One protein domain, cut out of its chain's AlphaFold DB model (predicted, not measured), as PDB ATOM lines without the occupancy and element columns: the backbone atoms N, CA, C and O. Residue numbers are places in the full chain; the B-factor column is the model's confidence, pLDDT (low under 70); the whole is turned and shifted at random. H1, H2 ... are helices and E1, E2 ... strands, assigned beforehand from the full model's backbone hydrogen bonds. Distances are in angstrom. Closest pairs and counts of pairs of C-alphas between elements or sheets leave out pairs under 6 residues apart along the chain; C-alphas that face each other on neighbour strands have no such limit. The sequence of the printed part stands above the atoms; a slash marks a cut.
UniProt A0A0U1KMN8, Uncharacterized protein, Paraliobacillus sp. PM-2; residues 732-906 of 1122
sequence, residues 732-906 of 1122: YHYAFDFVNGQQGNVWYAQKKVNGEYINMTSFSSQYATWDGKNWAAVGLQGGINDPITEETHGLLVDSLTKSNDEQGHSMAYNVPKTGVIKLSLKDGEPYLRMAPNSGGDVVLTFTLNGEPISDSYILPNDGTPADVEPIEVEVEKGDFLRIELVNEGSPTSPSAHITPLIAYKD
ATOM      1  N   TYR A 732     190.627  30.911 144.793       95.62
ATOM      2  CA  TYR A 732     189.427  31.698 145.049       95.62
ATOM      3  C   TYR A 732     189.511  33.000 144.268       95.62
ATOM      4  O   TYR A 732     190.554  33.656 144.218       95.62
ATOM      5  N   HIS A 733     188.406  33.357 143.630       94.94
ATOM      6  CA  HIS A 733     188.307  34.499 142.743       94.94
ATOM      7  C   HIS A 733     187.065  35.287 143.130       94.94
ATOM      8  O   HIS A 733     185.954  34.887 142.787       94.94
ATOM      9  N   TYR A 734     187.253  36.445 143.768       95.12
ATOM     10  CA  TYR A 734     186.166  37.212 144.383       95.12
ATOM     11  C   TYR A 734     184.941  37.378 143.471       95.12
ATOM     12  O   TYR A 734     183.825  37.109 143.892       95.12
ATOM     13  N   ALA A 735     185.139  37.737 142.194       94.25
ATOM     14  CA  ALA A 735     184.020  37.912 141.265       94.25
ATOM     15  C   ALA A 735     183.269  36.617 140.908       94.25
ATOM     16  O   ALA A 735     182.052  36.655 140.794       94.25
ATOM     17  N   PHE A 736     183.963  35.489 140.724       92.75
ATOM     18  CA  PHE A 736     183.326  34.215 140.368       92.75
ATOM     19  C   PHE A 736     182.753  33.482 141.579       92.75
ATOM     20  O   PHE A 736     181.877  32.640 141.417       92.75
ATOM     21  N   ASP A 737     183.239  33.817 142.770       91.88
ATOM     22  CA  ASP A 737     182.760  33.256 144.028       91.88
ATOM     23  C   ASP A 737     181.606  34.073 144.632       91.88
ATOM     24  O   ASP A 737     181.018  33.657 145.627       91.88
ATOM     25  N   PHE A 738     181.289  35.237 144.058       90.56
ATOM     26  CA  PHE A 738     180.260  36.136 144.568       90.56
ATOM     27  C   PHE A 738     178.855  35.610 144.268       90.56
ATOM     28  O   PHE A 738     178.505  35.354 143.114       90.56
ATOM     29  N   VAL A 739     178.019  35.544 145.303       88.06
ATOM     30  CA  VAL A 739     176.611  35.152 145.197       88.06
ATOM     31  C   VAL A 739     175.734  36.279 145.741       88.06
ATOM     32  O   VAL A 739     175.966  36.812 146.827       88.06
ATOM     33  N   ASN A 740     174.725  36.678 144.965       89.00
ATOM     34  CA  ASN A 740     173.847  37.790 145.324       89.00
ATOM     35  C   ASN A 740     173.101  37.515 146.636       89.00
ATOM     36  O   ASN A 740     172.451  36.485 146.775       89.00
ATOM     37  N   GLY A 741     173.155  38.464 147.573       85.31
ATOM     38  CA  GLY A 741     172.459  38.363 148.857       85.31
ATOM     39  C   GLY A 741     173.019  37.308 149.815       85.31
ATOM     40  O   GLY A 741     172.484  37.165 150.910       85.31
ATOM     41  N   GLN A 742     174.101  36.612 149.450       86.06
ATOM     42  CA  GLN A 742     174.745  35.607 150.286       86.06
ATOM     43  C   GLN A 742     176.131  36.103 150.713       86.06
ATOM     44  O   GLN A 742     177.036  36.285 149.901       86.06
ATOM     45  N   GLN A 743     176.283  36.338 152.012       82.69
ATOM     46  CA  GLN A 743     177.578  36.407 152.684       82.69
ATOM     47  C   GLN A 743     177.708  35.180 153.573       82.69
ATOM     48  O   GLN A 743     176.710  34.704 154.112       82.69
ATOM     49  N   GLY A 744     178.926  34.687 153.744       65.69
ATOM     50  CA  GLY A 744     179.176  33.471 154.506       65.69
ATOM     51  C   GLY A 744     180.200  32.584 153.817       65.69
ATOM     52  O   GLY A 744     180.455  32.713 152.617       65.69
ATOM     53  N   ASN A 745     180.776  31.677 154.597       71.81
ATOM     54  CA  ASN A 745     181.891  30.805 154.256       71.81
ATOM     55  C   ASN A 745     183.242  31.536 154.181       71.81
ATOM     56  O   ASN A 745     183.909  31.694 155.202       71.81
ATOM     57  N   VAL A 746     183.636  32.010 152.991       89.56
ATOM     58  CA  VAL A 746     184.985  32.553 152.737       89.56
ATOM     59  C   VAL A 746     185.007  34.013 152.291       89.56
ATOM     60  O   VAL A 746     186.043  34.637 152.437       89.56
ATOM     61  N   TRP A 747     183.913  34.597 151.786       93.44
ATOM     62  CA  TRP A 747     183.873  36.011 151.376       93.44
ATOM     63  C   TRP A 747     182.820  36.795 152.159       93.44
ATOM     64  O   TRP A 747     181.655  36.404 152.243       93.44
ATOM     65  N   TYR A 748     183.234  37.942 152.689       94.50
ATOM     66  CA  TYR A 748     182.410  38.829 153.497       94.50
ATOM     67  C   TYR A 748     182.595  40.276 153.045       94.50
ATOM     68  O   TYR A 748     183.698  40.697 152.686       94.50
ATOM     69  N   ALA A 749     181.519  41.056 153.100       94.12
ATOM     70  CA  ALA A 749     181.614  42.506 153.027       94.12
ATOM     71  C   ALA A 749     181.531  43.054 154.447       94.12
ATOM     72  O   ALA A 749     180.515  42.893 155.124       94.12
ATOM     73  N   GLN A 750     182.602  43.693 154.906       92.56
ATOM     74  CA  GLN A 750     182.700  44.193 156.274       92.56
ATOM     75  C   GLN A 750     182.858  45.706 156.292       92.56
ATOM     76  O   GLN A 750     183.503  46.293 155.424       92.56
ATOM     77  N   LYS A 751     182.304  46.330 157.327       88.56
ATOM     78  CA  LYS A 751     182.562  47.725 157.688       88.56
ATOM     79  C   LYS A 751     183.261  47.773 159.040       88.56
ATOM     80  O   LYS A 751     183.014  46.917 159.889       88.56
ATOM     81  N   LYS A 752     184.095  48.784 159.257       85.81
ATOM     82  CA  LYS A 752     184.779  48.986 160.534       85.81
ATOM     83  C   LYS A 752     184.073  50.064 161.351       85.81
ATOM     84  O   LYS A 752     183.893  51.192 160.887       85.81
ATOM     85  N   VAL A 753     183.671  49.737 162.574       79.94
ATOM     86  CA  VAL A 753     182.981  50.643 163.501       79.94
ATOM     87  C   VAL A 753     183.702  50.589 164.841       79.94
ATOM     88  O   VAL A 753     183.907  49.517 165.386       79.94
ATOM     89  N   ASN A 754     184.137  51.743 165.356       77.00
ATOM     90  CA  ASN A 754     184.872  51.853 166.627       77.00
ATOM     91  C   ASN A 754     186.122  50.953 166.751       77.00
ATOM     92  O   ASN A 754     186.536  50.619 167.854       77.00
ATOM     93  N   GLY A 755     186.752  50.595 165.628       76.88
ATOM     94  CA  GLY A 755     187.923  49.713 165.598       76.88
ATOM     95  C   GLY A 755     187.602  48.239 165.332       76.88
ATOM     96  O   GLY A 755     188.509  47.507 164.954       76.88
ATOM     97  N   GLU A 756     186.334  47.838 165.416       84.38
ATOM     98  CA  GLU A 756     185.880  46.461 165.197       84.38
ATOM     99  C   GLU A 756     185.303  46.270 163.792       84.38
ATOM    100  O   GLU A 756     184.669  47.172 163.236       84.38
ATOM    101  N   TYR A 757     185.516  45.092 163.206       89.31
ATOM    102  CA  TYR A 757     184.967  44.728 161.900       89.31
ATOM    103  C   TYR A 757     183.634  44.005 162.067       89.31
ATOM    104  O   TYR A 757     183.553  43.002 162.766       89.31
ATOM    105  N   ILE A 758     182.605  44.485 161.374       90.00
ATOM    106  CA  ILE A 758     181.269  43.887 161.388       90.00
ATOM    107  C   ILE A 758     180.760  43.661 159.966       90.00
ATOM    108  O   ILE A 758     180.974  44.490 159.076       90.00
ATOM    109  N   ASN A 759     180.073  42.538 159.748       92.81
ATOM    110  CA  ASN A 759     179.495  42.195 158.448       92.81
ATOM    111  C   ASN A 759     178.390  43.190 158.056       92.81
ATOM    112  O   ASN A 759     177.618  43.679 158.886       92.81
ATOM    113  N   MET A 760     178.316  43.505 156.768       91.44
ATOM    114  CA  MET A 760     177.259  44.336 156.202       91.44
ATOM    115  C   MET A 760     175.997  43.498 155.999       91.44
ATOM    116  O   MET A 760     176.066  42.419 155.427       91.44
ATOM    117  N   THR A 761     174.841  44.018 156.416       91.69
ATOM    118  CA  THR A 761     173.568  43.269 156.435       91.69
ATOM    119  C   THR A 761     172.540  43.735 155.400       91.69
ATOM    120  O   THR A 761     171.492  43.115 155.260       91.69
ATOM    121  N   SER A 762     172.812  44.815 154.661       92.25
ATOM    122  CA  SER A 762     171.902  45.354 153.642       92.25
ATOM    123  C   SER A 762     172.417  45.023 152.245       92.25
ATOM    124  O   SER A 762     173.474  45.518 151.862       92.25
ATOM    125  N   PHE A 763     171.679  44.223 151.475       94.00
ATOM    126  CA  PHE A 763     171.998  43.919 150.077       94.00
ATOM    127  C   PHE A 763     171.114  44.730 149.124       94.00
ATOM    128  O   PHE A 763     169.915  44.893 149.362       94.00
ATOM    129  N   SER A 764     171.696  45.248 148.045       91.50
ATOM    130  CA  SER A 764     170.970  46.077 147.087       91.50
ATOM    131  C   SER A 764     169.942  45.263 146.295       91.50
ATOM    132  O   SER A 764     170.214  44.161 145.832       91.50
ATOM    133  N   SER A 765     168.761  45.837 146.051       90.81
ATOM    134  CA  SER A 765     167.755  45.240 145.152       90.81
ATOM    135  C   SER A 765     168.027  45.510 143.665       90.81
ATOM    136  O   SER A 765     167.333  44.974 142.804       90.81
ATOM    137  N   GLN A 766     169.004  46.369 143.349       92.81
ATOM    138  CA  GLN A 766     169.299  46.808 141.977       92.81
ATOM    139  C   GLN A 766     170.697  46.399 141.508       92.81
ATOM    140  O   GLN A 766     170.885  46.096 140.326       92.81
ATOM    141  N   TYR A 767     171.671  46.385 142.415       93.38
ATOM    142  CA  TYR A 767     173.080  46.147 142.111       93.38
ATOM    143  C   TYR A 767     173.593  44.899 142.830       93.38
ATOM    144  O   TYR A 767     173.044  44.492 143.849       93.38
ATOM    145  N   ALA A 768     174.658  44.290 142.315       94.75
ATOM    146  CA  ALA A 768     175.315  43.156 142.964       94.75
ATOM    147  C   ALA A 768     176.230  43.630 144.116       94.75
ATOM    148  O   ALA A 768     177.428  43.354 144.122       94.75
ATOM    149  N   THR A 769     175.695  44.413 145.060       94.88
ATOM    150  CA  THR A 769     176.465  45.062 146.135       94.88
ATOM    151  C   THR A 769     175.776  44.998 147.488       94.88
ATOM    152  O   THR A 769     174.556  45.103 147.601       94.88
ATOM    153  N   TRP A 770     176.593  44.905 148.531       95.00
ATOM    154  CA  TRP A 770     176.209  45.211 149.900       95.00
ATOM    155  C   TRP A 770     176.288  46.717 150.115       95.00
ATOM    156  O   TRP A 770     177.331  47.330 149.871       95.00
ATOM    157  N   ASP A 771     175.179  47.303 150.551       90.56
ATOM    158  CA  ASP A 771     174.990  48.744 150.650       90.56
ATOM    159  C   ASP A 771     175.417  49.246 152.036       90.56
ATOM    160  O   ASP A 771     174.916  48.816 153.079       90.56
ATOM    161  N   GLY A 772     176.374  50.171 152.038       83.19
ATOM    162  CA  GLY A 772     176.824  50.906 153.215       83.19
ATOM    163  C   GLY A 772     176.118  52.255 153.352       83.19
ATOM    164  O   GLY A 772     175.196  52.601 152.610       83.19
ATOM    165  N   LYS A 773     176.562  53.075 154.311       78.12
ATOM    166  CA  LYS A 773     176.075  54.458 154.430       78.12
ATOM    167  C   LYS A 773     176.735  55.359 153.383       78.12
ATOM    168  O   LYS A 773     177.862  55.129 152.964       78.12
ATOM    169  N   ASN A 774     176.034  56.427 152.992       76.69
ATOM    170  CA  ASN A 774     176.562  57.500 152.135       76.69
ATOM    171  C   ASN A 774     177.128  57.042 150.775       76.69
ATOM    172  O   ASN A 774     178.092  57.626 150.290       76.69
ATOM    173  N   TRP A 775     176.483  56.068 150.122       83.00
ATOM    174  CA  TRP A 775     176.905  55.489 148.831       83.00
ATOM    175  C   TRP A 775     178.140  54.580 148.896       83.00
ATOM    176  O   TRP A 775     178.654  54.194 147.846       83.00
ATOM    177  N   ALA A 776     178.613  54.224 150.094       87.62
ATOM    178  CA  ALA A 776     179.581  53.145 150.240       87.62
ATOM    179  C   ALA A 776     178.969  51.805 149.814       87.62
ATOM    180  O   ALA A 776     177.776  51.566 150.012       87.62
ATOM    181  N   ALA A 777     179.786  50.946 149.217       92.19
ATOM    182  CA  ALA A 777     179.343  49.676 148.667       92.19
ATOM    183  C   ALA A 777     180.509  48.692 148.549       92.19
ATOM    184  O   ALA A 777     181.630  49.087 148.221       92.19
ATOM    185  N   VAL A 778     180.218  47.410 148.760       95.25
ATOM    186  CA  VAL A 778     181.156  46.299 148.553       95.25
ATOM    187  C   VAL A 778     180.451  45.224 147.734       95.25
ATOM    188  O   VAL A 778     179.373  44.769 148.109       95.25
ATOM    189  N   GLY A 779     181.015  44.809 146.605       95.38
ATOM    190  CA  GLY A 779     180.383  43.795 145.758       95.38
ATOM    191  C   GLY A 779     180.975  43.750 144.364       95.38
ATOM    192  O   GLY A 779     182.185  43.886 144.219       95.38
ATOM    193  N   LEU A 780     180.141  43.576 143.345       96.25
ATOM    194  CA  LEU A 780     180.541  43.588 141.941       96.25
ATOM    195  C   LEU A 780     180.054  44.847 141.229       96.25
ATOM    196  O   LEU A 780     179.029  45.441 141.560       96.25
ATOM    197  N   GLN A 781     180.789  45.240 140.196       93.50
ATOM    198  CA  GLN A 781     180.342  46.266 139.269       93.50
ATOM    199  C   GLN A 781     179.258  45.697 138.337       93.50
ATOM    200  O   GLN A 781     179.520  44.755 137.594       93.50
ATOM    201  N   GLY A 782     178.078  46.322 138.312       91.19
ATOM    202  CA  GLY A 782     176.976  45.946 137.414       91.19
ATOM    203  C   GLY A 782     175.623  45.869 138.119       91.19
ATOM    204  O   GLY A 782     175.514  46.145 139.315       91.19
ATOM    205  N   GLY A 783     174.578  45.539 137.361       91.69
ATOM    206  CA  GLY A 783     173.258  45.221 137.900       91.69
ATOM    207  C   GLY A 783     173.214  43.819 138.510       91.69
ATOM    208  O   GLY A 783     173.998  42.950 138.145       91.69
ATOM    209  N   ILE A 784     172.257  43.580 139.408       91.62
ATOM    210  CA  ILE A 784     172.104  42.297 140.123       91.62
ATOM    211  C   ILE A 784     171.937  41.076 139.192       91.62
ATOM    212  O   ILE A 784     172.321  39.971 139.552       91.62
ATOM    213  N   ASN A 785     171.400  41.271 137.981       89.81
ATOM    214  CA  ASN A 785     171.130  40.200 137.010       89.81
ATOM    215  C   ASN A 785     172.163  40.115 135.872       89.81
ATOM    216  O   ASN A 785     171.945  39.381 134.905       89.81
ATOM    217  N   ASP A 786     173.244  40.896 135.930       92.19
ATOM    218  CA  ASP A 786     174.268  40.855 134.888       92.19
ATOM    219  C   ASP A 786     175.079  39.547 134.995       92.19
ATOM    220  O   ASP A 786     175.434  39.128 136.098       92.19
ATOM    221  N   PRO A 787     175.388  38.872 133.870       90.38
ATOM    222  CA  PRO A 787     176.167  37.641 133.905       90.38
ATOM    223  C   PRO A 787     177.602  37.917 134.367       90.38
ATOM    224  O   PRO A 787     178.264  38.831 133.867       90.38
ATOM    225  N   ILE A 788     178.104  37.078 135.270       92.12
ATOM    226  CA  ILE A 788     179.494  37.135 135.725       92.12
ATOM    227  C   ILE A 788     180.392  36.530 134.639       92.12
ATOM    228  O   ILE A 788     180.184  35.404 134.186       92.12
ATOM    229  N   THR A 789     181.389  37.292 134.193       92.88
ATOM    230  CA  THR A 789     182.343  36.909 133.141       92.88
ATOM    231  C   THR A 789     183.763  37.311 133.540       92.88
ATOM    232  O   THR A 789     183.958  38.001 134.536       92.88
ATOM    233  N   GLU A 790     184.765  36.946 132.737       89.25
ATOM    234  CA  GLU A 790     186.151  37.402 132.939       89.25
ATOM    235  C   GLU A 790     186.292  38.935 132.905       89.25
ATOM    236  O   GLU A 790     187.234  39.476 133.475       89.25
ATOM    237  N   GLU A 791     185.344  39.664 132.306       90.50
ATOM    238  CA  GLU A 791     185.325  41.133 132.290       90.50
ATOM    239  C   GLU A 791     184.701  41.735 133.562       90.50
ATOM    240  O   GLU A 791     184.803  42.935 133.791       90.50
ATOM    241  N   THR A 792     184.073  40.930 134.424       95.19
ATOM    242  CA  THR A 792     183.445  41.416 135.660       95.19
ATOM    243  C   THR A 792     184.505  41.875 136.662       95.19
ATOM    244  O   THR A 792     185.538  41.225 136.838       95.19
ATOM    245  N   HIS A 793     184.246  43.008 137.317       96.25
ATOM    246  CA  HIS A 793     185.156  43.641 138.271       96.25
ATOM    247  C   HIS A 793     184.536  43.651 139.669       96.25
ATOM    248  O   HIS A 793     183.349  43.961 139.816       96.25
ATOM    249  N   GLY A 794     185.336  43.364 140.695       97.06
ATOM    250  CA  GLY A 794     184.968  43.677 142.072       97.06
ATOM    251  C   GLY A 794     184.919  45.192 142.284       97.06
ATOM    252  O   GLY A 794     185.655  45.955 141.658       97.06
ATOM    253  N   LEU A 795     184.010  45.638 143.141       95.88
ATOM    254  CA  LEU A 795     183.720  47.034 143.419       95.88
ATOM    255  C   LEU A 795     183.850  47.300 144.918       95.88
ATOM    256  O   LEU A 795     183.120  46.717 145.721       95.88
ATOM    257  N   LEU A 796     184.744  48.225 145.267       94.75
ATOM    258  CA  LEU A 796     184.874  48.766 146.616       94.75
ATOM    259  C   LEU A 796     184.680  50.284 146.559       94.75
ATOM    260  O   LEU A 796     185.390  50.993 145.839       94.75
ATOM    261  N   VAL A 797     183.683  50.782 147.285       91.06
ATOM    262  CA  VAL A 797     183.375  52.209 147.411       91.06
ATOM    263  C   VAL A 797     183.434  52.578 148.880       91.06
ATOM    264  O   VAL A 797     182.617  52.100 149.664       91.06
ATOM    265  N   ASP A 798     184.354  53.469 149.235       83.81
ATOM    266  CA  ASP A 798     184.427  54.024 150.581       83.81
ATOM    267  C   ASP A 798     184.189  55.531 150.539       83.81
ATOM    268  O   ASP A 798     185.046  56.300 150.137       83.81
ATOM    269  N   SER A 799     183.005  55.981 150.942       71.44
ATOM    270  CA  SER A 799     182.634  57.406 150.903       71.44
ATOM    271  C   SER A 799     183.145  58.240 152.090       71.44
ATOM    272  O   SER A 799     182.853  59.437 152.172       71.44
ATOM    273  N   LEU A 800     183.847  57.624 153.047       68.44
ATOM    274  CA  LEU A 800     184.116  58.221 154.352       68.44
ATOM    275  C   LEU A 800     185.451  58.979 154.344       68.44
ATOM    276  O   LEU A 800     186.473  58.494 153.864       68.44
ATOM    277  N   THR A 801     185.450  60.208 154.867       63.09
ATOM    278  CA  THR A 801     186.681  60.965 155.138       63.09
ATOM    279  C   THR A 801     187.201  60.585 156.522       63.09
ATOM    280  O   THR A 801     186.394  60.419 157.433       63.09
ATOM    281  N   LYS A 802     188.528  60.553 156.716       60.00
ATOM    282  CA  LYS A 802     189.249  60.136 157.948       60.00
ATOM    283  C   LYS A 802     188.779  60.760 159.293       60.00
ATOM    284  O   LYS A 802     189.310  60.414 160.339       60.00
ATOM    285  N   SER A 803     187.832  61.701 159.291       55.72
ATOM    286  CA  SER A 803     187.340  62.465 160.448       55.72
ATOM    287  C   SER A 803     185.954  62.070 160.990       55.72
ATOM    288  O   SER A 803     185.528  62.698 161.955       55.72
ATOM    289  N   ASN A 804     185.229  61.121 160.380       53.62
ATOM    290  CA  ASN A 804     183.862  60.742 160.792       53.62
ATOM    291  C   ASN A 804     183.835  59.314 161.385       53.62
ATOM    292  O   ASN A 804     184.515  58.437 160.864       53.62
ATOM    293  N   ASP A 805     183.045  59.078 162.441       52.81
ATOM    294  CA  ASP A 805     182.996  57.838 163.256       52.81
ATOM    295  C   ASP A 805     182.343  56.595 162.585       52.81
ATOM    296  O   ASP A 805     181.600  55.843 163.206       52.81
ATOM    297  N   GLU A 806     182.658  56.319 161.319       58.25
ATOM    298  CA  GLU A 806     182.555  54.989 160.690       58.25
ATOM    299  C   GLU A 806     183.843  54.832 159.864       58.25
ATOM    300  O   GLU A 806     184.148  55.709 159.061       58.25
ATOM    301  N   GLN A 807     184.682  53.819 160.104       66.12
ATOM    302  CA  GLN A 807     186.086  53.855 159.650       66.12
ATOM    303  C   GLN A 807     186.454  52.765 158.631       66.12
ATOM    304  O   GLN A 807     187.416  52.031 158.832       66.12
ATOM    305  N   GLY A 808     185.729  52.728 157.506       79.19
ATOM    306  CA  GLY A 808     186.127  52.027 156.273       79.19
ATOM    307  C   GLY A 808     185.294  50.786 155.931       79.19
ATOM    308  O   GLY A 808     184.602  50.225 156.783       79.19
ATOM    309  N   HIS A 809     185.357  50.371 154.663       88.25
ATOM    310  CA  HIS A 809     184.716  49.161 154.131       88.25
ATOM    311  C   HIS A 809     185.770  48.230 153.531       88.25
ATOM    312  O   HIS A 809     186.782  48.694 153.001       88.25
ATOM    313  N   SER A 810     185.522  46.924 153.584       92.19
ATOM    314  CA  SER A 810     186.479  45.911 153.150       92.19
ATOM    315  C   SER A 810     185.820  44.747 152.424       92.19
ATOM    316  O   SER A 810     184.716  44.320 152.773       92.19
ATOM    317  N   MET A 811     186.542  44.223 151.435       95.88
ATOM    318  CA  MET A 811     186.359  42.851 150.968       95.88
ATOM    319  C   MET A 811     187.187  41.961 151.889       95.88
ATOM    320  O   MET A 811     188.402  42.142 151.974       95.88
ATOM    321  N   ALA A 812     186.541  41.044 152.597       95.56
ATOM    322  CA  ALA A 812     187.182  40.212 153.604       95.56
ATOM    323  C   ALA A 812     187.112  38.737 153.196       95.56
ATOM    324  O   ALA A 812     186.033  38.220 152.911       95.56
ATOM    325  N   TYR A 813     188.269  38.080 153.157       96.12
ATOM    326  CA  TYR A 813     188.413  36.648 152.946       96.12
ATOM    327  C   TYR A 813     188.609  35.955 154.297       96.12
ATOM    328  O   TYR A 813     189.600  36.232 154.970       96.12
ATOM    329  N   ASN A 814     187.679  35.087 154.689       94.00
ATOM    330  CA  ASN A 814     187.827  34.211 155.848       94.00
ATOM    331  C   ASN A 814     188.584  32.954 155.422       94.00
ATOM    332  O   ASN A 814     188.197  32.305 154.449       94.00
ATOM    333  N   VAL A 815     189.665  32.628 156.117       94.12
ATOM    334  CA  VAL A 815     190.595  31.567 155.741       94.12
ATOM    335  C   VAL A 815     190.014  30.200 156.138       94.12
ATOM    336  O   VAL A 815     189.926  29.894 157.325       94.12
ATOM    337  N   PRO A 816     189.646  29.328 155.176       91.94
ATOM    338  CA  PRO A 816     189.027  28.032 155.477       91.94
ATOM    339  C   PRO A 816     190.018  26.964 155.969       91.94
ATOM    340  O   PRO A 816     189.596  25.939 156.497       91.94
ATOM    341  N   LYS A 817     191.323  27.168 155.747       90.75
ATOM    342  CA  LYS A 817     192.397  26.214 156.066       90.75
ATOM    343  C   LYS A 817     193.706  26.941 156.372       90.75
ATOM    344  O   LYS A 817     194.084  27.832 155.606       90.75
ATOM    345  N   THR A 818     194.414  26.496 157.408       91.69
ATOM    346  CA  THR A 818     195.775  26.942 157.747       91.69
ATOM    347  C   THR A 818     196.763  26.614 156.622       91.69
ATOM    348  O   THR A 818     196.782  25.506 156.081       91.69
ATOM    349  N   GLY A 819     197.606  27.571 156.240       92.31
ATOM    350  CA  GLY A 819     198.582  27.366 155.174       92.31
ATOM    351  C   GLY A 819     199.254  28.648 154.707       92.31
ATOM    352  O   GLY A 819     199.177  29.687 155.351       92.31
ATOM    353  N   VAL A 820     199.898  28.586 153.543       93.56
ATOM    354  CA  VAL A 820     200.454  29.774 152.882       93.56
ATOM    355  C   VAL A 820     199.571  30.141 151.707       93.56
ATOM    356  O   VAL A 820     199.365  29.326 150.803       93.56
ATOM    357  N   ILE A 821     199.077  31.375 151.688       95.50
ATOM    358  CA  ILE A 821     198.286  31.900 150.579       95.50
ATOM    359  C   ILE A 821     199.056  32.979 149.828       95.50
ATOM    360  O   ILE A 821     199.838  33.745 150.388       95.50
ATOM    361  N   LYS A 822     198.805  33.044 148.526       96.38
ATOM    362  CA  LYS A 822     199.206  34.140 147.659       96.38
ATOM    363  C   LYS A 822     197.973  34.972 147.330       96.38
ATOM    364  O   LYS A 822     197.103  34.508 146.592       96.38
ATOM    365  N   LEU A 823     197.930  36.198 147.838       96.75
ATOM    366  CA  LEU A 823     196.981  37.225 147.429       96.75
ATOM    367  C   LEU A 823     197.542  37.973 146.215       96.75
ATOM    368  O   LEU A 823     198.650  38.505 146.235       96.75
ATOM    369  N   SER A 824     196.759  38.028 145.149       96.00
ATOM    370  CA  SER A 824     197.016  38.852 143.968       96.00
ATOM    371  C   SER A 824     195.732  39.557 143.543       96.00
ATOM    372  O   SER A 824     194.657  39.266 144.066       96.00
ATOM    373  N   LEU A 825     195.839  40.503 142.615       96.06
ATOM    374  CA  LEU A 825     194.693  41.181 142.021       96.06
ATOM    375  C   LEU A 825     194.581  40.802 140.543       96.06
ATOM    376  O   LEU A 825     195.572  40.422 139.918       96.06
ATOM    377  N   LYS A 826     193.368  40.888 139.996       95.19
ATOM    378  CA  LYS A 826     193.103  40.682 138.567       95.19
ATOM    379  C   LYS A 826     193.982  41.590 137.697       95.19
ATOM    380  O   LYS A 826     194.199  42.756 138.019       95.19
ATOM    381  N   ASP A 827     194.453  41.067 136.565       91.88
ATOM    382  CA  ASP A 827     195.285  41.821 135.623       91.88
ATOM    383  C   ASP A 827     194.615  43.144 135.204       91.88
ATOM    384  O   ASP A 827     193.470  43.169 134.748       91.88
ATOM    385  N   GLY A 828     195.351  44.254 135.324       91.38
ATOM    386  CA  GLY A 828     194.846  45.597 135.017       91.38
ATOM    387  C   GLY A 828     194.103  46.287 136.168       91.38
ATOM    388  O   GLY A 828     193.620  47.402 135.981       91.38
ATOM    389  N   GLU A 829     194.048  45.671 137.348       94.94
ATOM    390  CA  GLU A 829     193.546  46.240 138.600       94.94
ATOM    391  C   GLU A 829     194.671  46.340 139.645       94.94
ATOM    392  O   GLU A 829     195.654  45.606 139.549       94.94
ATOM    393  N   PRO A 830     194.564  47.240 140.642       95.88
ATOM    394  CA  PRO A 830     193.422  48.085 140.987       95.88
ATOM    395  C   PRO A 830     193.491  49.475 140.345       95.88
ATOM    396  O   PRO A 830     194.566  50.038 140.145       95.88
ATOM    397  N   TYR A 831     192.334  50.069 140.054       95.31
ATOM    398  CA  TYR A 831     192.249  51.443 139.545       95.31
ATOM    399  C   TYR A 831     190.989  52.164 140.028       95.31
ATOM    400  O   TYR A 831     189.989  51.541 140.393       95.31
ATOM    401  N   LEU A 832     191.018  53.501 140.010       94.25
ATOM    402  CA  LEU A 832     189.841  54.312 140.323       94.25
ATOM    403  C   LEU A 832     188.761  54.133 139.257       94.25
ATOM    404  O   LEU A 832     188.952  54.499 138.098       94.25
ATOM    405  N   ARG A 833     187.582  53.663 139.670       92.62
ATOM    406  CA  ARG A 833     186.425  53.489 138.780       92.62
ATOM    407  C   ARG A 833     185.989  54.813 138.153       92.62
ATOM    408  O   ARG A 833     185.579  54.861 136.996       92.62
ATOM    409  N   MET A 834     186.034  55.886 138.938       87.50
ATOM    410  CA  MET A 834     185.556  57.213 138.553       87.50
ATOM    411  C   MET A 834     186.711  58.215 138.592       87.50
ATOM    412  O   MET A 834     186.916  58.914 139.581       87.50
ATOM    413  N   ALA A 835     187.466  58.269 137.495       84.88
ATOM    414  CA  ALA A 835     188.554  59.217 137.281       84.88
ATOM    415  C   ALA A 835     188.162  60.334 136.280       84.88
ATOM    416  O   ALA A 835     187.333  60.100 135.394       84.88
ATOM    417  N   PRO A 836     188.762  61.541 136.362       86.50
ATOM    418  CA  PRO A 836     189.788  61.937 137.321       86.50
ATOM    419  C   PRO A 836     189.221  62.277 138.705       86.50
ATOM    420  O   PRO A 836     188.143  62.859 138.816       86.50
ATOM    421  N   ASN A 837     189.983  61.968 139.749       85.19
ATOM    422  CA  ASN A 837     189.653  62.298 141.132       85.19
ATOM    423  C   ASN A 837     190.398  63.566 141.606       85.19
ATOM    424  O   ASN A 837     191.493  63.881 141.135       85.19
ATOM    425  N   SER A 838     189.786  64.342 142.503       86.12
ATOM    426  CA  SER A 838     190.351  65.588 143.043       86.12
ATOM    427  C   SER A 838     189.996  65.763 144.522       86.12
ATOM    428  O   SER A 838     189.055  65.143 145.001       86.12
ATOM    429  N   GLY A 839     190.725  66.615 145.253       82.69
ATOM    430  CA  GLY A 839     190.424  66.933 146.661       82.69
ATOM    431  C   GLY A 839     191.013  65.969 147.701       82.69
ATOM    432  O   GLY A 839     190.949  66.261 148.896       82.69
ATOM    433  N   GLY A 840     191.633  64.875 147.266       87.88
ATOM    434  CA  GLY A 840     192.304  63.890 148.113       87.88
ATOM    435  C   GLY A 840     192.734  62.663 147.312       87.88
ATOM    436  O   GLY A 840     192.408  62.567 146.128       87.88
ATOM    437  N   ASP A 841     193.420  61.743 147.978       89.06
ATOM    438  CA  ASP A 841     193.910  60.482 147.424       89.06
ATOM    439  C   ASP A 841     193.121  59.298 148.004       89.06
ATOM    440  O   ASP A 841     192.606  59.361 149.123       89.06
ATOM    441  N   VAL A 842     193.018  58.217 147.230       90.69
ATOM    442  CA  VAL A 842     192.417  56.948 147.660       90.69
ATOM    443  C   VAL A 842     193.548  55.939 147.827       90.69
ATOM    444  O   VAL A 842     194.281  55.673 146.873       90.69
ATOM    445  N   VAL A 843     193.711  55.406 149.033       90.94
ATOM    446  CA  VAL A 843     194.806  54.507 149.410       90.94
ATOM    447  C   VAL A 843     194.267  53.096 149.594       90.94
ATOM    448  O   VAL A 843     193.300  52.896 150.316       90.94
ATOM    449  N   LEU A 844     194.891  52.121 148.950       93.31
ATOM    450  CA  LEU A 844     194.603  50.701 149.097       93.31
ATOM    451  C   LEU A 844     195.511  50.089 150.167       93.31
ATOM    452  O   LEU A 844     196.732  50.275 150.129       93.31
ATOM    453  N   THR A 845     194.920  49.335 151.088       92.81
ATOM    454  CA  THR A 845     195.626  48.624 152.158       92.81
ATOM    455  C   THR A 845     195.184  47.169 152.251       92.81
ATOM    456  O   THR A 845     194.040  46.833 151.941       92.81
ATOM    457  N   PHE A 846     196.103  46.319 152.706       95.06
ATOM    458  CA  PHE A 846     195.880  44.895 152.925       95.06
ATOM    459  C   PHE A 846     196.194  44.558 154.376       95.06
ATOM    460  O   PHE A 846     197.281  44.894 154.858       95.06
ATOM    461  N   THR A 847     195.260  43.909 155.065       93.94
ATOM    462  CA  THR A 847     195.424  43.537 156.475       93.94
ATOM    463  C   THR A 847     195.084  42.069 156.714       93.94
ATOM    464  O   THR A 847     194.221  41.510 156.042       93.94
ATOM    465  N   LEU A 848     195.757  41.440 157.674       95.31
ATOM    466  CA  LEU A 848     195.417  40.127 158.221       95.31
ATOM    467  C   LEU A 848     195.026  40.339 159.681       95.31
ATOM    468  O   LEU A 848     195.805  40.892 160.451       95.31
ATOM    469  N   ASN A 849     193.785  40.006 160.038       91.81
ATOM    470  CA  ASN A 849     193.222  40.259 161.373       91.81
ATOM    471  C   ASN A 849     193.356  41.720 161.852       91.81
ATOM    472  O   ASN A 849     193.384  42.002 163.045       91.81
ATOM    473  N   GLY A 850     193.393  42.668 160.908       87.44
ATOM    474  CA  GLY A 850     193.536  44.101 161.179       87.44
ATOM    475  C   GLY A 850     194.978  44.618 161.162       87.44
ATOM    476  O   GLY A 850     195.165  45.834 161.117       87.44
ATOM    477  N   GLU A 851     195.979  43.735 161.107       90.88
ATOM    478  CA  GLU A 851     197.393  44.107 161.015       90.88
ATOM    479  C   GLU A 851     197.855  44.218 159.550       90.88
ATOM    480  O   GLU A 851     197.573  43.320 158.753       90.88
ATOM    481  N   PRO A 852     198.558  45.295 159.141       91.81
ATOM    482  CA  PRO A 852     199.033  45.454 157.766       91.81
ATOM    483  C   PRO A 852     200.035  44.374 157.347       91.81
ATOM    484  O   PRO A 852     201.041  44.159 158.021       91.81
ATOM    485  N   ILE A 853     199.810  43.760 156.183       94.25
ATOM    486  CA  ILE A 853     200.689  42.710 155.624       94.25
ATOM    487  C   ILE A 853     201.511  43.167 154.411       94.25
ATOM    488  O   ILE A 853     202.321  42.411 153.877       94.25
ATOM    489  N   SER A 854     201.325  44.410 153.968       92.50
ATOM    490  CA  SER A 854     202.109  45.039 152.905       92.50
ATOM    491  C   SER A 854     202.192  46.552 153.105       92.50
ATOM    492  O   SER A 854     201.476  47.130 153.926       92.50
ATOM    493  N   ASP A 855     203.020  47.212 152.292       90.44
ATOM    494  CA  ASP A 855     202.938  48.663 152.125       90.44
ATOM    495  C   ASP A 855     201.558  49.068 151.567       90.44
ATOM    496  O   ASP A 855     200.860  48.272 150.934       90.44
ATOM    497  N   SER A 856     201.150  50.315 151.814       91.19
ATOM    498  CA  SER A 856     199.919  50.894 151.259       91.19
ATOM    499  C   SER A 856     200.148  51.460 149.853       91.19
ATOM    500  O   SER A 856     201.208  52.025 149.574       91.19
ATOM    501  N   TYR A 857     199.138  51.394 148.983       93.56
ATOM    502  CA  TYR A 857     199.240  51.815 147.581       93.56
ATOM    503  C   TYR A 857     198.292  52.980 147.278       93.56
ATOM    504  O   TYR A 857     197.081  52.852 147.418       93.56
ATOM    505  N   ILE A 858     198.814  54.123 146.828       92.75
ATOM    506  CA  ILE A 858     197.976  55.249 146.381       92.75
ATOM    507  C   ILE A 858     197.452  54.952 144.972       92.75
ATOM    508  O   ILE A 858     198.247  54.775 144.045       92.75
ATOM    509  N   LEU A 859     196.130  54.945 144.790       93.81
ATOM    510  CA  LEU A 859     195.521  54.764 143.474       93.81
ATOM    511  C   LEU A 859     195.680  56.042 142.628       93.81
ATOM    512  O   LEU A 859     195.298  57.125 143.084       93.81
ATOM    513  N   PRO A 860     196.211  55.958 141.392       93.69
ATOM    514  CA  PRO A 860     196.391  57.126 140.538       93.69
ATOM    515  C   PRO A 860     195.083  57.878 140.274       93.69
ATOM    516  O   PRO A 860     194.111  57.334 139.748       93.69
ATOM    517  N   ASN A 861     195.080  59.181 140.569       91.12
ATOM    518  CA  ASN A 861     193.910  60.046 140.388       91.12
ATOM    519  C   ASN A 861     193.453  60.191 138.925       91.12
ATOM    520  O   ASN A 861     192.366  60.711 138.689       91.12
ATOM    521  N   ASP A 862     194.251  59.767 137.942       90.75
ATOM    522  CA  ASP A 862     193.891  59.768 136.520       90.75
ATOM    523  C   ASP A 862     193.204  58.473 136.052       90.75
ATOM    524  O   ASP A 862     192.791  58.394 134.894       90.75
ATOM    525  N   GLY A 863     193.027  57.495 136.947       89.94
ATOM    526  CA  GLY A 863     192.380  56.215 136.655       89.94
ATOM    527  C   GLY A 863     193.300  55.190 136.000       89.94
ATOM    528  O   GLY A 863     192.815  54.148 135.563       89.94
ATOM    529  N   THR A 864     194.606  55.459 135.911       93.94
ATOM    530  CA  THR A 864     195.569  54.423 135.527       93.94
ATOM    531  C   THR A 864     195.701  53.367 136.636       93.94
ATOM    532  O   THR A 864     195.589  53.713 137.815       93.94
ATOM    533  N   PRO A 865     195.906  52.079 136.292       95.06
ATOM    534  CA  PRO A 865     196.103  51.037 137.296       95.06
ATOM    535  C   PRO A 865     197.335  51.271 138.166       95.06
ATOM    536  O   PRO A 865     198.385  51.685 137.668       95.06
ATOM    537  N   ALA A 866     197.198  50.988 139.461       93.06
ATOM    538  CA  ALA A 866     198.320  50.916 140.383       93.06
ATOM    539  C   ALA A 866     199.061  49.582 140.208       93.06
ATOM    540  O   ALA A 866     198.447  48.551 139.945       93.06
ATOM    541  N   ASP A 867     200.380  49.607 140.371       91.81
ATOM    542  CA  ASP A 867     201.218  48.407 140.323       91.81
ATOM    543  C   ASP A 867     201.303  47.804 141.732       91.81
ATOM    544  O   ASP A 867     201.986  48.346 142.605       91.81
ATOM    545  N   VAL A 868     200.528  46.744 141.977       93.56
ATOM    546  CA  VAL A 868     200.448  46.052 143.271       93.56
ATOM    547  C   VAL A 868     201.091  44.678 143.134       93.56
ATOM    548  O   VAL A 868     200.592  43.811 142.416       93.56
ATOM    549  N   GLU A 869     202.201  44.477 143.837       91.62
ATOM    550  CA  GLU A 869     202.903  43.193 143.862       91.62
ATOM    551  C   GLU A 869     202.086  42.137 144.632       91.62
ATOM    552  O   GLU A 869     201.475  42.463 145.652       91.62
ATOM    553  N   PRO A 870     202.079  40.863 144.195       94.12
ATOM    554  CA  PRO A 870     201.434  39.790 144.943       94.12
ATOM    555  C   PRO A 870     202.014  39.622 146.353       94.12
ATOM    556  O   PRO A 870     203.231  39.653 146.539       94.12
ATOM    557  N   ILE A 871     201.144  39.352 147.321       95.62
ATOM    558  CA  ILE A 871     201.493  39.180 148.733       95.62
ATOM    559  C   ILE A 871     201.430  37.688 149.062       95.62
ATOM    560  O   ILE A 871     200.394  37.054 148.870       95.62
ATOM    561  N   GLU A 872     202.536  37.116 149.536       94.69
ATOM    562  CA  GLU A 872     202.551  35.778 150.139       94.69
ATOM    563  C   GLU A 872     202.522  35.924 151.661       94.69
ATOM    564  O   GLU A 872     203.329  36.668 152.219       94.69
ATOM    565  N   VAL A 873     201.598  35.230 152.320       93.94
ATOM    566  CA  VAL A 873     201.393  35.318 153.769       93.94
ATOM    567  C   VAL A 873     201.002  33.951 154.333       93.94
ATOM    568  O   VAL A 873     200.284  33.187 153.683       93.94
ATOM    569  N   GLU A 874     201.531  33.628 155.512       93.00
ATOM    570  CA  GLU A 874     201.101  32.470 156.304       93.00
ATOM    571  C   GLU A 874     199.817  32.841 157.048       93.00
ATOM    572  O   GLU A 874     199.716  33.946 157.579       93.00
ATOM    573  N   VAL A 875     198.832  31.950 157.032       92.88
ATOM    574  CA  VAL A 875     197.499  32.182 157.594       92.88
ATOM    575  C   VAL A 875     197.028  30.975 158.388       92.88
ATOM    576  O   VAL A 875     197.337  29.834 158.031       92.88
ATOM    577  N   GLU A 876     196.230  31.233 159.412       91.25
ATOM    578  CA  GLU A 876     195.545  30.231 160.223       91.25
ATOM    579  C   GLU A 876     194.063  30.129 159.828       91.25
ATOM    580  O   GLU A 876     193.454  31.077 159.324       91.25
ATOM    581  N   LYS A 877     193.468  28.943 160.000       88.69
ATOM    582  CA  LYS A 877     192.023  28.733 159.812       88.69
ATOM    583  C   LYS A 877     191.248  29.727 160.691       88.69
ATOM    584  O   LYS A 877     191.471  29.788 161.891       88.69
ATOM    585  N   GLY A 878     190.308  30.461 160.097       87.69
ATOM    586  CA  GLY A 878     189.515  31.497 160.771       87.69
ATOM    587  C   GLY A 878     190.085  32.917 160.667       87.69
ATOM    588  O   GLY A 878     189.386  33.874 161.006       87.69
ATOM    589  N   ASP A 879     191.309  33.082 160.154       93.94
ATOM    590  CA  ASP A 879     191.868  34.406 159.891       93.94
ATOM    591  C   ASP A 879     191.038  35.181 158.865       93.94
ATOM    592  O   ASP A 879     190.541  34.636 157.879       93.94
ATOM    593  N   PHE A 880     190.979  36.502 159.033       94.56
ATOM    594  CA  PHE A 880     190.384  37.404 158.055       94.56
ATOM    595  C   PHE A 880     191.440  38.248 157.346       94.56
ATOM    596  O   PHE A 880     191.986  39.205 157.909       94.56
ATOM    597  N   LEU A 881     191.635  37.960 156.063       96.06
ATOM    598  CA  LEU A 881     192.415  38.765 155.132       96.06
ATOM    599  C   LEU A 881     191.520  39.835 154.492       96.06
ATOM    600  O   LEU A 881     190.549  39.510 153.813       96.06
ATOM    601  N   ARG A 882     191.837  41.117 154.670       95.00
ATOM    602  CA  ARG A 882     191.000  42.238 154.223       95.00
ATOM    603  C   ARG A 882     191.700  43.110 153.192       95.00
ATOM    604  O   ARG A 882     192.884  43.416 153.307       95.00
ATOM    605  N   ILE A 883     190.919  43.537 152.205       95.62
ATOM    606  CA  ILE A 883     191.284  44.521 151.190       95.62
ATOM    607  C   ILE A 883     190.457  45.777 151.457       95.62
ATOM    608  O   ILE A 883     189.225  45.735 151.409       95.62
ATOM    609  N   GLU A 884     191.134  46.883 151.750       91.38
ATOM    610  CA  GLU A 884     190.539  48.099 152.309       91.38
ATOM    611  C   GLU A 884     190.899  49.333 151.475       91.38
ATOM    612  O   GLU A 884     192.026  49.474 150.999       91.38
ATOM    613  N   LEU A 885     189.942  50.254 151.327       89.62
ATOM    614  CA  LEU A 885     190.212  51.607 150.843       89.62
ATOM    615  C   LEU A 885     190.234  52.577 152.019       89.62
ATOM    616  O   LEU A 885     189.367  52.532 152.885       89.62
ATOM    617  N   VAL A 886     191.210  53.479 152.017       84.06
ATOM    618  CA  VAL A 886     191.379  54.540 153.003       84.06
ATOM    619  C   VAL A 886     191.542  55.863 152.269       84.06
ATOM    620  O   VAL A 886     192.464  56.052 151.479       84.06
ATOM    621  N   ASN A 887     190.651  56.813 152.535       86.00
ATOM    622  CA  ASN A 887     190.700  58.125 151.894       86.00
ATOM    623  C   ASN A 887     191.602  59.106 152.656       86.00
ATOM    624  O   ASN A 887     191.364  59.419 153.829       86.00
ATOM    625  N   GLU A 888     192.585  59.682 151.964       84.25
ATOM    626  CA  GLU A 888     193.386  60.800 152.460       84.25
ATOM    627  C   GLU A 888     192.862  62.127 151.898       84.25
ATOM    628  O   GLU A 888     192.933  62.405 150.704       84.25
ATOM    629  N   GLY A 889     192.323  62.981 152.769       81.31
ATOM    630  CA  GLY A 889     191.659  64.220 152.358       81.31
ATOM    631  C   GLY A 889     190.180  63.998 152.036       81.31
ATOM    632  O   GLY A 889     189.464  63.359 152.805       81.31
ATOM    633  N   SER A 890     189.690  64.585 150.945       83.88
ATOM    634  CA  SER A 890     188.282  64.494 150.531       83.88
ATOM    635  C   SER A 890     188.180  64.218 149.029       83.88
ATOM    636  O   SER A 890     187.809  65.119 148.268       83.88
ATOM    637  N   PRO A 891     188.562  63.005 148.583       85.88
ATOM    638  CA  PRO A 891     188.452  62.609 147.184       85.88
ATOM    639  C   PRO A 891     187.006  62.745 146.683       85.88
ATOM    640  O   PRO A 891     186.055  62.327 147.341       85.88
ATOM    641  N   THR A 892     186.829  63.330 145.500       85.38
ATOM    642  CA  THR A 892     185.518  63.516 144.858       85.38
ATOM    643  C   THR A 892     184.845  62.212 144.433       85.38
ATOM    644  O   THR A 892     183.635  62.204 144.204       85.38
ATOM    645  N   SER A 893     185.599  61.126 144.249       84.12
ATOM    646  CA  SER A 893     185.059  59.843 143.778       84.12
ATOM    647  C   SER A 893     185.844  58.639 144.325       84.12
ATOM    648  O   SER A 893     186.610  58.014 143.589       84.12
ATOM    649  N   PRO A 894     185.662  58.292 145.612       87.69
ATOM    650  CA  PRO A 894     186.406  57.224 146.278       87.69
ATOM    651  C   PRO A 894     185.814  55.832 145.997       87.69
ATOM    652  O   PRO A 894     185.247  55.166 146.860       87.69
ATOM    653  N   SER A 895     185.913  55.406 144.737       91.94
ATOM    654  CA  SER A 895     185.480  54.083 144.275       91.94
ATOM    655  C   SER A 895     186.544  53.456 143.386       91.94
ATOM    656  O   SER A 895     187.043  54.131 142.479       91.94
ATOM    657  N   ALA A 896     186.835  52.175 143.590       94.69
ATOM    658  CA  ALA A 896     187.839  51.442 142.831       94.69
ATOM    659  C   ALA A 896     187.298  50.110 142.300       94.69
ATOM    660  O   ALA A 896     186.436  49.484 142.920       94.69
ATOM    661  N   HIS A 897     187.828  49.695 141.150       97.19
ATOM    662  CA  HIS A 897     187.720  48.315 140.693       97.19
ATOM    663  C   HIS A 897     188.884  47.515 141.259       97.19
ATOM    664  O   HIS A 897     190.046  47.875 141.040       97.19
ATOM    665  N   ILE A 898     188.546  46.490 142.039       96.56
ATOM    666  CA  ILE A 898     189.486  45.639 142.762       96.56
ATOM    667  C   ILE A 898     188.890  44.237 142.854       96.56
ATOM    668  O   ILE A 898     187.828  44.051 143.442       96.56
ATOM    669  N   THR A 899     189.594  43.255 142.309       97.38
ATOM    670  CA  THR A 899     189.165  41.860 142.254       97.38
ATOM    671  C   THR A 899     190.258  40.982 142.860       97.38
ATOM    672  O   THR A 899     191.232  40.650 142.174       97.38
ATOM    673  N   PRO A 900     190.124  40.624 144.148       97.12
ATOM    674  CA  PRO A 900     191.058  39.741 144.832       97.12
ATOM    675  C   PRO A 900     191.084  38.320 144.259       97.12
ATOM    676  O   PRO A 900     190.043  37.729 143.952       97.12
ATOM    677  N   LEU A 901     192.293  37.770 144.178       96.81
ATOM    678  CA  LEU A 901     192.605  36.400 143.788       96.81
ATOM    679  C   LEU A 901     193.442  35.756 144.896       96.81
ATOM    680  O   LEU A 901     194.561  36.204 145.159       96.81
ATOM    681  N   ILE A 902     192.922  34.701 145.519       97.06
ATOM    682  CA  ILE A 902     193.628  33.936 146.555       97.06
ATOM    683  C   ILE A 902     194.024  32.585 145.977       97.06
ATOM    684  O   ILE A 902     193.181  31.865 145.446       97.06
ATOM    685  N   ALA A 903     195.294  32.218 146.099       96.44
ATOM    686  CA  ALA A 903     195.779  30.891 145.737       96.44
ATOM    687  C   ALA A 903     196.539  30.271 146.908       96.44
ATOM    688  O   ALA A 903     197.504  30.858 147.396       96.44
ATOM    689  N   TYR A 904     196.140  29.076 147.332       94.81
ATOM    690  CA  TYR A 904     196.916  28.302 148.292       94.81
ATOM    691  C   TYR A 904     198.201  27.785 147.648       94.81
ATOM    692  O   TYR A 904     198.194  27.234 146.543       94.81
ATOM    693  N   LYS A 905     199.313  27.955 148.355       93.19
ATOM    694  CA  LYS A 905     200.620  27.463 147.950       93.19
ATOM    695  C   LYS A 905     200.835  26.077 148.537       93.19
ATOM    696  O   LYS A 905     200.684  25.865 149.735       93.19
ATOM    697  N   ASP A 906     201.230  25.148 147.680       89.94
ATOM    698  CA  ASP A 906     201.558  23.789 148.089       89.94
ATOM    699  C   ASP A 906     202.956  23.753 148.727       89.94
ATOM    700  O   ASP A 906     203.974  23.600 148.048       89.94
TER     701      ASP A 906
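Overview. This is residues 732 to 906 of the 1122 residues of an uncharacterized protein of Paraliobacillus sp. PM-2 (UniProt A0A0U1KMN8). Look for a sandwich, two sheets only partly face to face with crossed strands: a strongly twisted six-stranded sheet, E2 E1 E6 E11 E8 E9, and a smaller one, E3 E4 E5 E12; a third sheet, E10 E7 E13, continues from the smaller one where E12 runs on into E13. E5 with E12, E6 with E11, E7 with E10 and E8 with E9 make a jelly roll, a long hairpin wound over both sheets. The printed part has 175 residues, with H1 first and then E1 to E13; each sheet, in the orders above, is antiparallel, and the class is mostly strand, with 80 residues, under half, in named elements. It is compact, with a radius of gyration of the C-alphas of 15.0 A and spans of 44 by 36 by 34 A.

Arrangement. Start at E11, residues 880 to 889. Its antiparallel neighbours are E8, residues 840 to 848, with N 845 and O 884 2.9 A apart, and E6, residues 809 to 814, with N 813 and O 881 2.8 A apart. E8 forms a hairpin with edge strand E9, residues 857 to 859, where N 844 and O 857 are 2.8 A apart. E6 neighbours E1, residues 747 to 753, with N 748 and O 812 at 2.8 A; E1 forms a hairpin with edge strand E2, residues 756 to 759, with N 753 and O 756 at 2.8 A. In the second sheet find E3, residues 767 to 771, E4, residues 777 to 783, and E5, residues 794 to 797, a meander, each strand the antiparallel neighbour of the one before; N 770 and O 778 are 2.8 A apart, N 795 and O 779 2.7 A. E12, residues 895 to 897, neighbours E5, with N 896 and O 796 at 2.9 A. Between the sheets, the closest C-alphas of E4 and E6 are those of Val 778 and Met 811, 6.7 A apart; the strands of the two sheets stand at 69 degrees. E12 runs on into E13, residues 900 to 905, at 47 degrees. Beside E13 is E7, residues 819 to 825, with N 824 and O 901 at 2.9 A, then E10, residues 871 to 875, with N 821 and O 873 at 3.0 A. H1, residues 734 to 737, only grazes the three sheets; it is too short for an O i to N i+4 pair, and its one O i to N i+3 pair is not within hydrogen-bond range.

Along the chain. Find C-alpha 880 at (190.384, 37.404, 158.055); E11 runs 27.4 A to C-alpha 889 at (191.659, 64.220, 152.358). E8 measures 26.0 A, E7 19.5 A and E1 19.0 A. E13 ends at C-alpha 905, (200.620, 27.463, 147.950).

Size, cuts and confidence. The C-alphas farthest apart, of Gly 839 and Asp 906, are 44.6 A apart. The printed part has no cut; the links E5 to E6, E7 to E8 and E9 to E10 are long. pLDDT is under 70 at residue 744 and residues 800 to 807.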